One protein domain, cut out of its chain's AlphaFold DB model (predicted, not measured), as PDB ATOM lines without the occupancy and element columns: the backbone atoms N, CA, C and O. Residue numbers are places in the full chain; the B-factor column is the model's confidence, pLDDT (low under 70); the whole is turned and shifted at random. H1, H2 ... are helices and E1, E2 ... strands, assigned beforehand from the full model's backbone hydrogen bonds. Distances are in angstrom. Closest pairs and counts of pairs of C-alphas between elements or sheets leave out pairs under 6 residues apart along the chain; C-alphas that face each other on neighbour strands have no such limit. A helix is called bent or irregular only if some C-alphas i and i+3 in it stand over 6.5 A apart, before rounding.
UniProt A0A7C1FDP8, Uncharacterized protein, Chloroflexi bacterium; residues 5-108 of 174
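What this domain is: This is residues 5 to 108 of the 174 residues of an uncharacterized protein of Chloroflexi bacterium (UniProt A0A7C1FDP8). A strongly twisted sheet of four parallel strands, in the order E2, E1, E3, E4, makes the middle of three layers, with H2 and H3 over one face and H1 on the other. The printed part has 104 residues with elements in the order E1, H1, E2, H2, E3, H3, E4, a mixed class of helices and strands. It is compact, with a radius of gyration of the C-alphas of 13.5 A and spans of 38 by 29 by 27 A.

Where its parts are: The strands are E1, residues 5 to 8, from C-alpha 5 at (165.637, 7.449, -1.145); E2, 30 to 33; E3, 69 to 75, 19.8 A long; and E4, 101 to 106, 15.5 A, ending at C-alpha 106 at (156.568, 4.832, -14.670). The helices are H1, residues 12 to 24, 18.8 A; H2, 45 to 63, 23.8 A; and H3, 85 to 96, 16.6 A. H2 is irregular, with C-alphas 51 and 54 7.8 A apart and a kink of 61 degrees near residue 52.

How they stand to each other: E1 and E3 are parallel at 36 degrees, with N 6 and O 69 2.8 A apart, within hydrogen-bond range. So are N 32 of E2 and O 5 of E1, 2.8 A, and N 104 of E4 and O 72 of E3, 2.8 A. E1, H1, E2 and E3, H3, E4 are strand-helix-strand units, two parallel neighbour strands with a helix between; E2, H2, E3 is a split one, with E1 between its strands. These three crossovers are right-handed. H2 touches H3 with residues 46 to 54 alone, at a shallow tilt of 13 degrees, the same way; the closest C-alphas, of Lys 50 and Ile 90, are 5.6 A apart. H1 is apart from H2 and H3. In H1 and H3 every O i to N i+4 pair is within hydrogen-bond range, in H2 13 of 15.

The domain as a whole: The C-alphas of Gln 26 and Asn 41, the two farthest apart, are 40.2 A apart. The printed part has no cut. The link E2 to H2 is long, with 11 residues. The model's pLDDT is under 70 at residues 39 to 44, 76 to 83 and 107 to 108.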
ATOM      1  N   ILE A   5     166.741   7.023  -0.287       94.94
ATOM      2  CA  ILE A   5     165.637   7.449  -1.145       94.94
ATOM      3  C   ILE A   5     164.340   7.190  -0.378       94.94
ATOM      4  O   ILE A   5     163.993   6.037  -0.129       94.94
ATOM      5  N   TYR A   6     163.627   8.249  -0.009       96.94
ATOM      6  CA  TYR A   6     162.272   8.153   0.528       96.94
ATOM      7  C   TYR A   6     161.303   7.993  -0.639       96.94
ATOM      8  O   TYR A   6     161.013   8.962  -1.341       96.94
ATOM      9  N   LEU A   7     160.852   6.763  -0.869       94.38
ATOM     10  CA  LEU A   7     160.019   6.417  -2.013       94.38
ATOM     11  C   LEU A   7     158.541   6.441  -1.627       94.38
ATOM     12  O   LEU A   7     158.090   5.624  -0.821       94.38
ATOM     13  N   ILE A   8     157.788   7.352  -2.230       94.00
ATOM     14  CA  ILE A   8     156.332   7.422  -2.137       94.00
ATOM     15  C   ILE A   8     155.779   6.780  -3.409       94.00
ATOM     16  O   ILE A   8     155.914   7.333  -4.494       94.00
ATOM     17  N   GLY A   9     155.184   5.602  -3.267       89.62
ATOM     18  CA  GLY A   9     154.601   4.847  -4.372       89.62
ATOM     19  C   GLY A   9     153.228   4.300  -4.010       89.62
ATOM     20  O   GLY A   9     152.797   4.346  -2.850       89.62
ATOM     21  N   GLU A  10     152.537   3.763  -5.001       84.00
ATOM     22  CA  GLU A  10     151.224   3.144  -4.854       84.00
ATOM     23  C   GLU A  10     151.263   1.872  -4.004       84.00
ATOM     24  O   GLU A  10     150.287   1.544  -3.304       84.00
ATOM     25  N   SER A  11     152.398   1.166  -4.039       83.38
ATOM     26  CA  SER A  11     152.579  -0.128  -3.399       83.38
ATOM     27  C   SER A  11     153.990  -0.336  -2.836       83.38
ATOM     28  O   SER A  11     154.941   0.382  -3.132       83.38
ATOM     29  N   ARG A  12     154.142  -1.372  -2.002       80.88
ATOM     30  CA  ARG A  12     155.461  -1.811  -1.525       80.88
ATOM     31  C   ARG A  12     156.323  -2.373  -2.662       80.88
ATOM     32  O   ARG A  12     157.544  -2.271  -2.587       80.88
ATOM     33  N   LYS A  13     155.707  -2.950  -3.700       76.44
ATOM     34  CA  LYS A  13     156.432  -3.567  -4.819       76.44
ATOM     35  C   LYS A  13     157.286  -2.544  -5.560       76.44
ATOM     36  O   LYS A  13     158.402  -2.867  -5.937       76.44
ATOM     37  N   ASP A  14     156.816  -1.304  -5.657       78.75
ATOM     38  CA  ASP A  14     157.536  -0.190  -6.276       78.75
ATOM     39  C   ASP A  14     158.907  -0.013  -5.591       78.75
ATOM     40  O   ASP A  14     159.945   0.070  -6.239       78.75
ATOM     41  N   SER A  15     158.947  -0.090  -4.253       81.12
ATOM     42  CA  SER A  15     160.207  -0.022  -3.498       81.12
ATOM     43  C   SER A  15     161.127  -1.223  -3.713       81.12
ATOM     44  O   SER A  15     162.348  -1.066  -3.731       81.12
ATOM     45  N   GLU A  16     160.561  -2.414  -3.907       78.75
ATOM     46  CA  GLU A  16     161.314  -3.643  -4.169       78.75
ATOM     47  C   GLU A  16     161.942  -3.604  -5.572       78.75
ATOM     48  O   GLU A  16     163.122  -3.930  -5.720       78.75
ATOM     49  N   ILE A  17     161.198  -3.111  -6.570       74.31
ATOM     50  CA  ILE A  17     161.666  -2.904  -7.949       74.31
ATOM     51  C   ILE A  17     162.805  -1.883  -7.979       74.31
ATOM     52  O   ILE A  17     163.892  -2.195  -8.467       74.31
ATOM     53  N   ILE A  18     162.613  -0.700  -7.384       78.00
ATOM     54  CA  ILE A  18     163.657   0.336  -7.339       78.00
ATOM     55  C   ILE A  18     164.907  -0.174  -6.608       78.00
ATOM     56  O   ILE A  18     166.027   0.042  -7.070       78.00
ATOM     57  N   THR A  19     164.743  -0.920  -5.510       80.44
ATOM     58  CA  THR A  19     165.875  -1.546  -4.803       80.44
ATOM     59  C   THR A  19     166.639  -2.518  -5.706       80.44
ATOM     60  O   THR A  19     167.873  -2.503  -5.732       80.44
ATOM     61  N   ALA A  20     165.930  -3.349  -6.475       73.81
ATOM     62  CA  ALA A  20     166.544  -4.279  -7.417       73.81
ATOM     63  C   ALA A  20     167.308  -3.548  -8.536       73.81
ATOM     64  O   ALA A  20     168.436  -3.936  -8.854       73.81
ATOM     65  N   ILE A  21     166.747  -2.458  -9.075       71.94
ATOM     66  CA  ILE A  21     167.396  -1.617 -10.093       71.94
ATOM     67  C   ILE A  21     168.689  -1.006  -9.546       71.94
ATOM     68  O   ILE A  21     169.743  -1.140 -10.172       71.94
ATOM     69  N   LEU A  22     168.642  -0.390  -8.361       77.81
ATOM     70  CA  LEU A  22     169.820   0.208  -7.723       77.81
ATOM     71  C   LEU A  22     170.921  -0.831  -7.499       77.81
ATOM     72  O   LEU A  22     172.080  -0.582  -7.832       77.81
ATOM     73  N   LYS A  23     170.553  -2.027  -7.021       77.00
ATOM     74  CA  LYS A  23     171.490  -3.140  -6.834       77.00
ATOM     75  C   LYS A  23     172.123  -3.582  -8.156       77.00
ATOM     76  O   LYS A  23     173.342  -3.721  -8.215       77.00
ATOM     77  N   LYS A  24     171.328  -3.772  -9.217       71.19
ATOM     78  CA  LYS A  24     171.819  -4.158 -10.556       71.19
ATOM     79  C   LYS A  24     172.778  -3.111 -11.129       71.19
ATOM     80  O   LYS A  24     173.768  -3.466 -11.758       71.19
ATOM     81  N   LYS A  25     172.517  -1.828 -10.868       75.81
ATOM     82  CA  LYS A  25     173.370  -0.703 -11.281       75.81
ATOM     83  C   LYS A  25     174.541  -0.429 -10.328       75.81
ATOM     84  O   LYS A  25     175.272   0.526 -10.560       75.81
ATOM     85  N   GLN A  26     174.720  -1.239  -9.279       82.69
ATOM     86  CA  GLN A  26     175.750  -1.052  -8.247       82.69
ATOM     87  C   GLN A  26     175.702   0.343  -7.594       82.69
ATOM     88  O   GLN A  26     176.718   0.909  -7.198       82.69
ATOM     89  N   ILE A  27     174.501   0.912  -7.472       82.88
ATOM     90  CA  ILE A  27     174.275   2.202  -6.826       82.88
ATOM     91  C   ILE A  27     174.021   1.950  -5.341       82.88
ATOM     92  O   ILE A  27     172.990   1.402  -4.951       82.88
ATOM     93  N   GLU A  28     174.952   2.382  -4.491       90.00
ATOM     94  CA  GLU A  28     174.844   2.217  -3.039       90.00
ATOM     95  C   GLU A  28     173.871   3.227  -2.411       90.00
ATOM     96  O   GLU A  28     174.263   4.280  -1.893       90.00
ATOM     97  N   ARG A  29     172.576   2.911  -2.461       89.19
ATOM     98  CA  ARG A  29     171.501   3.687  -1.832       89.19
ATOM     99  C   ARG A  29     170.491   2.763  -1.171       89.19
ATOM    100  O   ARG A  29     170.146   1.723  -1.722       89.19
ATOM    101  N   ASP A  30     169.995   3.188  -0.015       93.38
ATOM    102  CA  ASP A  30     168.905   2.495   0.668       93.38
ATOM    103  C   ASP A  30     167.567   3.104   0.231       93.38
ATOM    104  O   ASP A  30     167.450   4.323   0.089       93.38
ATOM    105  N   VAL A  31     166.547   2.268   0.040       92.06
ATOM    106  CA  VAL A  31     165.187   2.714  -0.295       92.06
ATOM    107  C   VAL A  31     164.304   2.571   0.938       92.06
ATOM    108  O   VAL A  31     164.154   1.480   1.487       92.06
ATOM    109  N   GLU A  32     163.711   3.675   1.380       95.69
ATOM    110  CA  GLU A  32     162.744   3.709   2.472       95.69
ATOM    111  C   GLU A  32     161.350   3.967   1.900       95.69
ATOM    112  O   GLU A  32     161.049   5.060   1.421       95.69
ATOM    113  N   TRP A  33     160.492   2.946   1.936       93.75
ATOM    114  CA  TRP A  33     159.120   3.076   1.460       93.75
ATOM    115  C   TRP A  33     158.277   3.912   2.426       93.75
ATOM    116  O   TRP A  33     158.031   3.524   3.573       93.75
ATOM    117  N   VAL A  34     157.779   5.044   1.937       95.00
ATOM    118  CA  VAL A  34     156.849   5.914   2.652       95.00
ATOM    119  C   VAL A  34     155.434   5.399   2.407       95.00
ATOM    120  O   VAL A  34     154.772   5.710   1.417       95.00
ATOM    121  N   ARG A  35     154.984   4.553   3.329       90.31
ATOM    122  CA  ARG A  35     153.723   3.820   3.224       90.31
ATOM    123  C   ARG A  35     152.499   4.750   3.199       90.31
ATOM    124  O   ARG A  35     152.298   5.551   4.109       90.31
ATOM    125  N   LEU A  36     151.627   4.542   2.210       87.75
ATOM    126  CA  LEU A  36     150.263   5.088   2.185       87.75
ATOM    127  C   LEU A  36     149.377   4.400   3.235       87.75
ATOM    128  O   LEU A  36     149.587   3.225   3.563       87.75
ATOM    129  N   SER A  37     148.352   5.093   3.731       85.25
ATOM    130  CA  SER A  37     147.437   4.529   4.731       85.25
ATOM    131  C   SER A  37     146.805   3.225   4.226       85.25
ATOM    132  O   SER A  37     146.522   3.091   3.025       85.25
ATOM    133  N   PRO A  38     146.581   2.228   5.106       77.50
ATOM    134  CA  PRO A  38     145.882   1.008   4.723       77.50
ATOM    135  C   PRO A  38     144.501   1.327   4.133       77.50
ATOM    136  O   PRO A  38     143.885   2.335   4.470       77.50
ATOM    137  N   LEU A  39     144.038   0.470   3.220       62.66
ATOM    138  CA  LEU A  39     142.746   0.603   2.545       62.66
ATOM    139  C   LEU A  39     141.609   0.407   3.559       62.66
ATOM    140  O   LEU A  39     141.106  -0.699   3.720       62.66
ATOM    141  N   SER A  40     141.191   1.465   4.244       53.84
ATOM    142  CA  SER A  40     139.867   1.526   4.856       53.84
ATOM    143  C   SER A  40     138.949   2.268   3.885       53.84
ATOM    144  O   SER A  40     139.010   3.485   3.751       53.84
ATOM    145  N   ASN A  41     138.146   1.519   3.125       56.19
ATOM    146  CA  ASN A  41     137.055   2.020   2.271       56.19
ATOM    147  C   ASN A  41     137.405   3.069   1.184       56.19
ATOM    148  O   ASN A  41     136.499   3.649   0.589       56.19
ATOM    149  N   LYS A  42     138.687   3.324   0.895       52.56
ATOM    150  CA  LYS A  42     139.135   4.349  -0.069       52.56
ATOM    151  C   LYS A  42     139.256   3.820  -1.518       52.56
ATOM    152  O   LYS A  42     139.424   2.615  -1.709       52.56
ATOM    153  N   PRO A  43     139.171   4.714  -2.533       55.66
ATOM    154  CA  PRO A  43     139.316   4.392  -3.962       55.66
ATOM    155  C   PRO A  43     140.707   3.828  -4.314       55.66
ATOM    156  O   PRO A  43     141.559   3.682  -3.442       55.66
ATOM    157  N   GLY A  44     140.907   3.466  -5.591       66.56
ATOM    158  CA  GLY A  44     142.095   2.769  -6.117       66.56
ATOM    159  C   GLY A  44     143.447   3.371  -5.705       66.56
ATOM    160  O   GLY A  44     143.522   4.496  -5.209       66.56
ATOM    161  N   SER A  45     144.523   2.606  -5.900       75.31
ATOM    162  CA  SER A  45     145.871   2.931  -5.414       75.31
ATOM    163  C   SER A  45     146.359   4.325  -5.834       75.31
ATOM    164  O   SER A  45     146.782   5.074  -4.950       75.31
ATOM    165  N   ILE A  46     146.167   4.718  -7.098       83.19
ATOM    166  CA  ILE A  46     146.500   6.051  -7.634       83.19
ATOM    167  C   ILE A  46     145.677   7.178  -6.984       83.19
ATOM    168  O   ILE A  46     146.209   8.218  -6.592       83.19
ATOM    169  N   SER A  47     144.374   6.969  -6.765       86.19
ATOM    170  CA  SER A  47     143.511   7.964  -6.115       86.19
ATOM    171  C   SER A  47     143.925   8.198  -4.662       86.19
ATOM    172  O   SER A  47     143.867   9.322  -4.164       86.19
ATOM    173  N   ARG A  48     144.353   7.132  -3.974       87.69
ATOM    174  CA  ARG A  48     144.897   7.223  -2.616       87.69
ATOM    175  C   ARG A  48     146.253   7.916  -2.608       87.69
ATOM    176  O   ARG A  48     146.475   8.736  -1.721       87.69
ATOM    177  N   LEU A  49     147.125   7.607  -3.571       89.69
ATOM    178  CA  LEU A  49     148.400   8.300  -3.727       89.69
ATOM    179  C   LEU A  49     148.154   9.804  -3.837       89.69
ATOM    180  O   LEU A  49     148.626  10.535  -2.976       89.69
ATOM    181  N   LYS A  50     147.311  10.250  -4.778       91.81
ATOM    182  CA  LYS A  50     146.900  11.659  -4.910       91.81
ATOM    183  C   LYS A  50     146.421  12.261  -3.584       91.81
ATOM    184  O   LYS A  50     146.850  13.348  -3.219       91.81
ATOM    185  N   ALA A  51     145.520  11.573  -2.882       91.19
ATOM    186  CA  ALA A  51     144.894  12.098  -1.670       91.19
ATOM    187  C   ALA A  51     145.867  12.276  -0.494       91.19
ATOM    188  O   ALA A  51     145.638  13.139   0.345       91.19
ATOM    189  N   GLU A  52     146.916  11.456  -0.411       93.88
ATOM    190  CA  GLU A  52     147.864  11.469   0.711       93.88
ATOM    191  C   GLU A  52     149.226  12.068   0.334       93.88
ATOM    192  O   GLU A  52     150.074  12.239   1.207       93.88
ATOM    193  N   LEU A  53     149.456  12.390  -0.943       94.88
ATOM    194  CA  LEU A  53     150.777  12.723  -1.475       94.88
ATOM    195  C   LEU A  53     151.464  13.860  -0.715       94.88
ATOM    196  O   LEU A  53     152.609  13.697  -0.301       94.88
ATOM    197  N   SER A  54     150.768  14.978  -0.489       96.19
ATOM    198  CA  SER A  54     151.334  16.129   0.224       96.19
ATOM    199  C   SER A  54     151.769  15.760   1.646       96.19
ATOM    200  O   SER A  54     152.910  16.015   2.021       96.19
ATOM    201  N   ASP A  55     150.917  15.063   2.402       96.06
ATOM    202  CA  ASP A  55     151.227  14.634   3.773       96.06
ATOM    203  C   ASP A  55     152.433  13.684   3.811       96.06
ATOM    204  O   ASP A  55     153.268  13.741   4.718       96.06
ATOM    205  N   ARG A  56     152.554  12.801   2.810       96.56
ATOM    206  CA  ARG A  56     153.696  11.881   2.691       96.56
ATOM    207  C   ARG A  56     154.985  12.595   2.308       96.56
ATOM    208  O   ARG A  56     156.035  12.228   2.837       96.56
ATOM    209  N   ILE A  57     154.916  13.612   1.449       96.75
ATOM    210  CA  ILE A  57     156.065  14.461   1.122       96.75
ATOM    211  C   ILE A  57     156.535  15.201   2.375       96.75
ATOM    212  O   ILE A  57     157.721  15.140   2.694       96.75
ATOM    213  N   GLU A  58     155.630  15.831   3.128       97.25
ATOM    214  CA  GLU A  58     155.996  16.546   4.358       97.25
ATOM    215  C   GLU A  58     156.601  15.610   5.407       97.25
ATOM    216  O   GLU A  58     157.650  15.904   5.986       97.25
ATOM    217  N   PHE A  59     156.012  14.427   5.595       96.19
ATOM    218  CA  PHE A  59     156.586  13.403   6.464       96.19
ATOM    219  C   PHE A  59     158.023  13.039   6.052       96.19
ATOM    220  O   PHE A  59     158.922  12.990   6.897       96.19
ATOM    221  N   ALA A  60     158.261  12.812   4.758       96.38
ATOM    222  CA  ALA A  60     159.587  12.493   4.242       96.38
ATOM    223  C   ALA A  60     160.565  13.671   4.396       96.38
ATOM    224  O   ALA A  60     161.722  13.456   4.760       96.38
ATOM    225  N   LYS A  61     160.108  14.918   4.213       96.12
ATOM    226  CA  LYS A  61     160.914  16.134   4.424       96.12
ATOM    227  C   LYS A  61     161.382  16.285   5.869       96.12
ATOM    228  O   LYS A  61     162.526  16.669   6.088       96.12
ATOM    229  N   VAL A  62     160.539  15.948   6.845       96.69
ATOM    230  CA  VAL A  62     160.914  15.971   8.271       96.69
ATOM    231  C   VAL A  62     161.952  14.892   8.603       96.69
ATOM    232  O   VAL A  62     162.782  15.078   9.491       96.69
ATOM    233  N   LYS A  63     161.910  13.747   7.913       95.81
ATOM    234  CA  LYS A  63     162.806  12.609   8.175       95.81
ATOM    235  C   LYS A  63     164.133  12.681   7.420       95.81
ATOM    236  O   LYS A  63     165.118  12.133   7.922       95.81
ATOM    237  N   LYS A  64     164.159  13.311   6.240       94.50
ATOM    238  CA  LYS A  64     165.341  13.330   5.374       94.50
ATOM    239  C   LYS A  64     166.516  14.054   6.028       94.50
ATOM    240  O   LYS A  64     166.352  15.056   6.723       94.50
ATOM    241  N   LYS A  65     167.722  13.574   5.749       95.06
ATOM    242  CA  LYS A  65     168.980  14.248   6.087       95.06
ATOM    243  C   LYS A  65     169.610  14.849   4.835       95.06
ATOM    244  O   LYS A  65     169.208  14.571   3.706       95.06
ATOM    245  N   THR A  66     170.641  15.666   5.027       92.31
ATOM    246  CA  THR A  66     171.437  16.207   3.921       92.31
ATOM    247  C   THR A  66     171.995  15.073   3.052       92.31
ATOM    248  O   THR A  66     172.741  14.221   3.533       92.31
ATOM    249  N   GLY A  67     171.647  15.078   1.762       89.25
ATOM    250  CA  GLY A  67     172.071  14.067   0.783       89.25
ATOM    251  C   GLY A  67     171.073  12.929   0.536       89.25
ATOM    252  O   GLY A  67     171.295  12.137  -0.389       89.25
ATOM    253  N   ASP A  68     169.990  12.862   1.313       94.19
ATOM    254  CA  ASP A  68     168.826  12.026   1.014       94.19
ATOM    255  C   ASP A  68     167.932  12.712  -0.031       94.19
ATOM    256  O   ASP A  68     167.961  13.937  -0.189       94.19
ATOM    257  N   CYS A  69     167.115  11.932  -0.736       94.19
ATOM    258  CA  CYS A  69     166.142  12.452  -1.700       94.19
ATOM    259  C   CYS A  69     164.754  11.847  -1.488       94.19
ATOM    260  O   CYS A  69     164.615  10.758  -0.929       94.19
ATOM    261  N   ILE A  70     163.730  12.558  -1.959       95.62
ATOM    262  CA  ILE A  70     162.343  12.095  -1.969       95.62
ATOM    263  C   ILE A  70     161.969  11.826  -3.423       95.62
ATOM    264  O   ILE A  70     162.163  12.689  -4.279       95.62
ATOM    265  N   ALA A  71     161.457  10.631  -3.696       93.44
ATOM    266  CA  ALA A  71     160.987  10.241  -5.014       93.44
ATOM    267  C   ALA A  71     159.518   9.827  -4.930       93.44
ATOM    268  O   ALA A  71     159.127   9.092  -4.022       93.44
ATOM    269  N   VAL A  72     158.714  10.301  -5.874       91.06
ATOM    270  CA  VAL A  72     157.320   9.894  -6.050       91.06
ATOM    271  C   VAL A  72     157.256   9.056  -7.314       91.06
ATOM    272  O   VAL A  72     157.646   9.547  -8.368       91.06
ATOM    273  N   VAL A  73     156.785   7.817  -7.205       87.50
ATOM    274  CA  VAL A  73     156.581   6.912  -8.342       87.50
ATOM    275  C   VAL A  73     155.090   6.654  -8.507       87.50
ATOM    276  O   VAL A  73     154.400   6.362  -7.529       87.50
ATOM    277  N   HIS A  74     154.599   6.757  -9.737       84.25
ATOM    278  CA  HIS A  74     153.279   6.259 -10.119       84.25
ATOM    279  C   HIS A  74     153.301   5.778 -11.570       84.25
ATOM    280  O   HIS A  74     154.121   6.254 -12.359       84.25
ATOM    281  N   ASP A  75     152.396   4.868 -11.920       77.69
ATOM    282  CA  ASP A  75     152.276   4.364 -13.286       77.69
ATOM    283  C   ASP A  75     151.564   5.360 -14.220       77.69
ATOM    284  O   ASP A  75     150.804   6.247 -13.801       77.69
ATOM    285  N   LEU A  76     151.853   5.259 -15.518       66.31
ATOM    286  CA  LEU A  76     151.080   5.921 -16.567       66.31
ATOM    287  C   LEU A  76     150.058   4.923 -17.113       66.31
ATOM    288  O   LEU A  76     150.163   4.435 -18.230       66.31
ATOM    289  N   ASP A  77     149.063   4.584 -16.305       63.75
ATOM    290  CA  ASP A  77     148.046   3.612 -16.694       63.75
ATOM    291  C   ASP A  77     147.054   4.246 -17.704       63.75
ATOM    292  O   ASP A  77     145.932   4.646 -17.379       63.75
ATOM    293  N   GLU A  78     147.490   4.406 -18.963       55.06
ATOM    294  CA  GLU A  78     146.772   5.151 -20.015       55.06
ATOM    295  C   GLU A  78     145.373   4.586 -20.308       55.06
ATOM    296  O   GLU A  78     144.475   5.305 -20.752       55.06
ATOM    297  N   ASN A  79     145.173   3.300 -20.018       52.56
ATOM    298  CA  ASN A  79     143.933   2.581 -20.285       52.56
ATOM    299  C   ASN A  79     142.872   2.751 -19.186       52.56
ATOM    300  O   ASN A  79     141.690   2.512 -19.452       52.56
ATOM    301  N   SER A  80     143.253   3.133 -17.960       53.81
ATOM    302  CA  SER A  80     142.334   3.184 -16.814       53.81
ATOM    303  C   SER A  80     141.786   4.590 -16.529       53.81
ATOM    304  O   SER A  80     140.675   4.707 -16.004       53.81
ATOM    305  N   GLU A  81     142.471   5.657 -16.965       55.84
ATOM    306  CA  GLU A  81     142.012   7.049 -16.825       55.84
ATOM    307  C   GLU A  81     142.189   7.892 -18.108       55.84
ATOM    308  O   GLU A  81     143.114   8.702 -18.210       55.84
ATOM    309  N   PRO A  82     141.241   7.843 -19.067       57.66
ATOM    310  CA  PRO A  82     141.344   8.599 -20.323       57.66
ATOM    311  C   PRO A  82     141.374  10.126 -20.137       57.66
ATOM    312  O   PRO A  82     141.741  10.854 -21.055       57.66
ATOM    313  N   LYS A  83     140.984  10.634 -18.958       64.81
ATOM    314  CA  LYS A  83     140.988  12.070 -18.635       64.81
ATOM    315  C   LYS A  83     142.234  12.542 -17.874       64.81
ATOM    316  O   LYS A  83     142.319  13.740 -17.632       64.81
ATOM    317  N   ARG A  84     143.143  11.641 -17.462       76.38
ATOM    318  CA  ARG A  84     144.418  11.921 -16.753       76.38
ATOM    319  C   ARG A  84     144.344  12.857 -15.531       76.38
ATOM    320  O   ARG A  84     145.365  13.325 -15.042       76.38
ATOM    321  N   ALA A  85     143.151  13.117 -14.993       85.25
ATOM    322  CA  ALA A  85     142.951  14.151 -13.982       85.25
ATOM    323  C   ALA A  85     143.653  13.833 -12.650       85.25
ATOM    324  O   ALA A  85     144.074  14.751 -11.944       85.25
ATOM    325  N   ILE A  86     143.784  12.550 -12.281       86.31
ATOM    326  CA  ILE A  86     144.528  12.162 -11.077       86.31
ATOM    327  C   ILE A  86     146.033  12.329 -11.303       86.31
ATOM    328  O   ILE A  86     146.703  12.918 -10.453       86.31
ATOM    329  N   HIS A  87     146.549  11.886 -12.450       87.56
ATOM    330  CA  HIS A  87     147.958  12.036 -12.828       87.56
ATOM    331  C   HIS A  87     148.380  13.505 -12.914       87.56
ATOM    332  O   HIS A  87     149.431  13.876 -12.393       87.56
ATOM    333  N   ASP A  88     147.550  14.362 -13.508       89.75
ATOM    334  CA  ASP A  88     147.817  15.800 -13.603       89.75
ATOM    335  C   ASP A  88     147.836  16.466 -12.226       89.75
ATOM    336  O   ASP A  88     148.667  17.340 -11.966       89.75
ATOM    337  N   GLU A  89     146.989  16.011 -11.301       92.19
ATOM    338  CA  GLU A  89     147.051  16.485  -9.923       92.19
ATOM    339  C   GLU A  89     148.331  16.027  -9.215       92.19
ATOM    340  O   GLU A  89     148.980  16.831  -8.547       92.19
ATOM    341  N   ILE A  90     148.729  14.761  -9.368       91.25
ATOM    342  CA  ILE A  90     149.986  14.250  -8.801       91.25
ATOM    343  C   ILE A  90     151.169  15.069  -9.330       91.25
ATOM    344  O   ILE A  90     152.006  15.521  -8.542       91.25
ATOM    345  N   LYS A  91     151.196  15.351 -10.640       92.19
ATOM    346  CA  LYS A  91     152.181  16.242 -11.273       92.19
ATOM    347  C   LYS A  91     152.150  17.642 -10.666       92.19
ATOM    348  O   LYS A  91     153.204  18.187 -10.338       92.19
ATOM    349  N   ARG A  92     150.960  18.222 -10.480       95.12
ATOM    350  CA  ARG A  92     150.773  19.550  -9.876       95.12
ATOM    351  C   ARG A  92     151.303  19.605  -8.444       95.12
ATOM    352  O   ARG A  92     152.019  20.548  -8.111       95.12
ATOM    353  N   ILE A  93     150.996  18.598  -7.624       94.94
ATOM    354  CA  ILE A  93     151.492  18.485  -6.246       94.94
ATOM    355  C   ILE A  93     153.018  18.364  -6.258       94.94
ATOM    356  O   ILE A  93     153.689  19.169  -5.623       94.94
ATOM    357  N   CYS A  94     153.589  17.441  -7.037       93.75
ATOM    358  CA  CYS A  94     155.044  17.273  -7.103       93.75
ATOM    359  C   CYS A  94     155.759  18.541  -7.587       93.75
ATOM    360  O   CYS A  94     156.804  18.897  -7.049       93.75
ATOM    361  N   LYS A  95     155.175  19.273  -8.545       93.75
ATOM    362  CA  LYS A  95     155.709  20.552  -9.029       93.75
ATOM    363  C   LYS A  95     155.757  21.619  -7.932       93.75
ATOM    364  O   LYS A  95     156.721  22.378  -7.876       93.75
ATOM    365  N   ALA A  96     154.775  21.654  -7.030       94.62
ATOM    366  CA  ALA A  96     154.812  22.538  -5.860       94.62
ATOM    367  C   ALA A  96     155.978  22.204  -4.903       94.62
ATOM    368  O   ALA A  96     156.460  23.084  -4.192       94.62
ATOM    369  N   TYR A  97     156.476  20.965  -4.941       93.88
ATOM    370  CA  TYR A  97     157.593  20.456  -4.141       93.88
ATOM    371  C   TYR A  97     158.888  20.225  -4.940       93.88
ATOM    372  O   TYR A  97     159.790  19.542  -4.455       93.88
ATOM    373  N   GLN A  98     159.025  20.800  -6.139       91.38
ATOM    374  CA  GLN A  98     160.109  20.479  -7.088       91.38
ATOM    375  C   GLN A  98     161.540  20.693  -6.558       91.38
ATOM    376  O   GLN A  98     162.485  20.128  -7.098       91.38
ATOM    377  N   ALA A  99     161.721  21.503  -5.510       89.50
ATOM    378  CA  ALA A  99     163.022  21.696  -4.865       89.50
ATOM    379  C   ALA A  99     163.470  20.478  -4.029       89.50
ATOM    380  O   ALA A  99     164.657  20.317  -3.756       89.50
ATOM    381  N   ASP A 100     162.524  19.634  -3.608       88.69
ATOM    382  CA  ASP A 100     162.747  18.522  -2.681       88.69
ATOM    383  C   ASP A 100     162.370  17.150  -3.260       88.69
ATOM    384  O   ASP A 100     162.843  16.130  -2.749       88.69
ATOM    385  N   VAL A 101     161.500  17.119  -4.273       91.38
ATOM    386  CA  VAL A 101     160.829  15.909  -4.759       91.38
ATOM    387  C   VAL A 101     161.137  15.659  -6.230       91.38
ATOM    388  O   VAL A 101     160.938  16.528  -7.077       91.38
ATOM    389  N   PHE A 102     161.538  14.425  -6.533       89.62
ATOM    390  CA  PHE A 102     161.647  13.908  -7.892       89.62
ATOM    391  C   PHE A 102     160.392  13.113  -8.240       89.62
ATOM    392  O   PHE A 102     160.098  12.102  -7.601       89.62
ATOM    393  N   LEU A 103     159.654  13.560  -9.253       87.00
ATOM    394  CA  LEU A 103     158.565  12.776  -9.823       87.00
ATOM    395  C   LEU A 103     159.128  11.810 -10.866       87.00
ATOM    396  O   LEU A 103     159.777  12.233 -11.820       87.00
ATOM    397  N   VAL A 104     158.841  10.530 -10.684       82.12
ATOM    398  CA  VAL A 104     159.144   9.449 -11.613       82.12
ATOM    399  C   VAL A 104     157.810   8.915 -12.112       82.12
ATOM    400  O   VAL A 104     157.043   8.317 -11.361       82.12
ATOM    401  N   VAL A 105     157.516   9.173 -13.381       79.00
ATOM    402  CA  VAL A 105     156.360   8.574 -14.040       79.00
ATOM    403  C   VAL A 105     156.837   7.268 -14.654       79.00
ATOM    404  O   VAL A 105     157.693   7.269 -15.537       79.00
ATOM    405  N   ALA A 106     156.325   6.159 -14.140       70.06
ATOM    406  CA  ALA A 106     156.568   4.832 -14.670       70.06
ATOM    407  C   ALA A 106     155.668   4.646 -15.894       70.06
ATOM    408  O   ALA A 106     154.592   4.061 -15.791       70.06
ATOM    409  N   GLU A 107     156.083   5.216 -17.030       62.12
ATOM    410  CA  GLU A 107     155.284   5.167 -18.260       62.12
ATOM    411  C   GLU A 107     155.011   3.723 -18.697       62.12
ATOM    412  O   GLU A 107     153.892   3.414 -19.081       62.12
ATOM    413  N   ASP A 108     155.970   2.822 -18.452       52.78
ATOM    414  CA  ASP A 108     155.941   1.453 -18.958       52.78
ATOM    415  C   ASP A 108     156.473   0.406 -17.962       52.78
ATOM    416  O   ASP A 108     156.783  -0.696 -18.366       52.78
TER     417      ASP A 108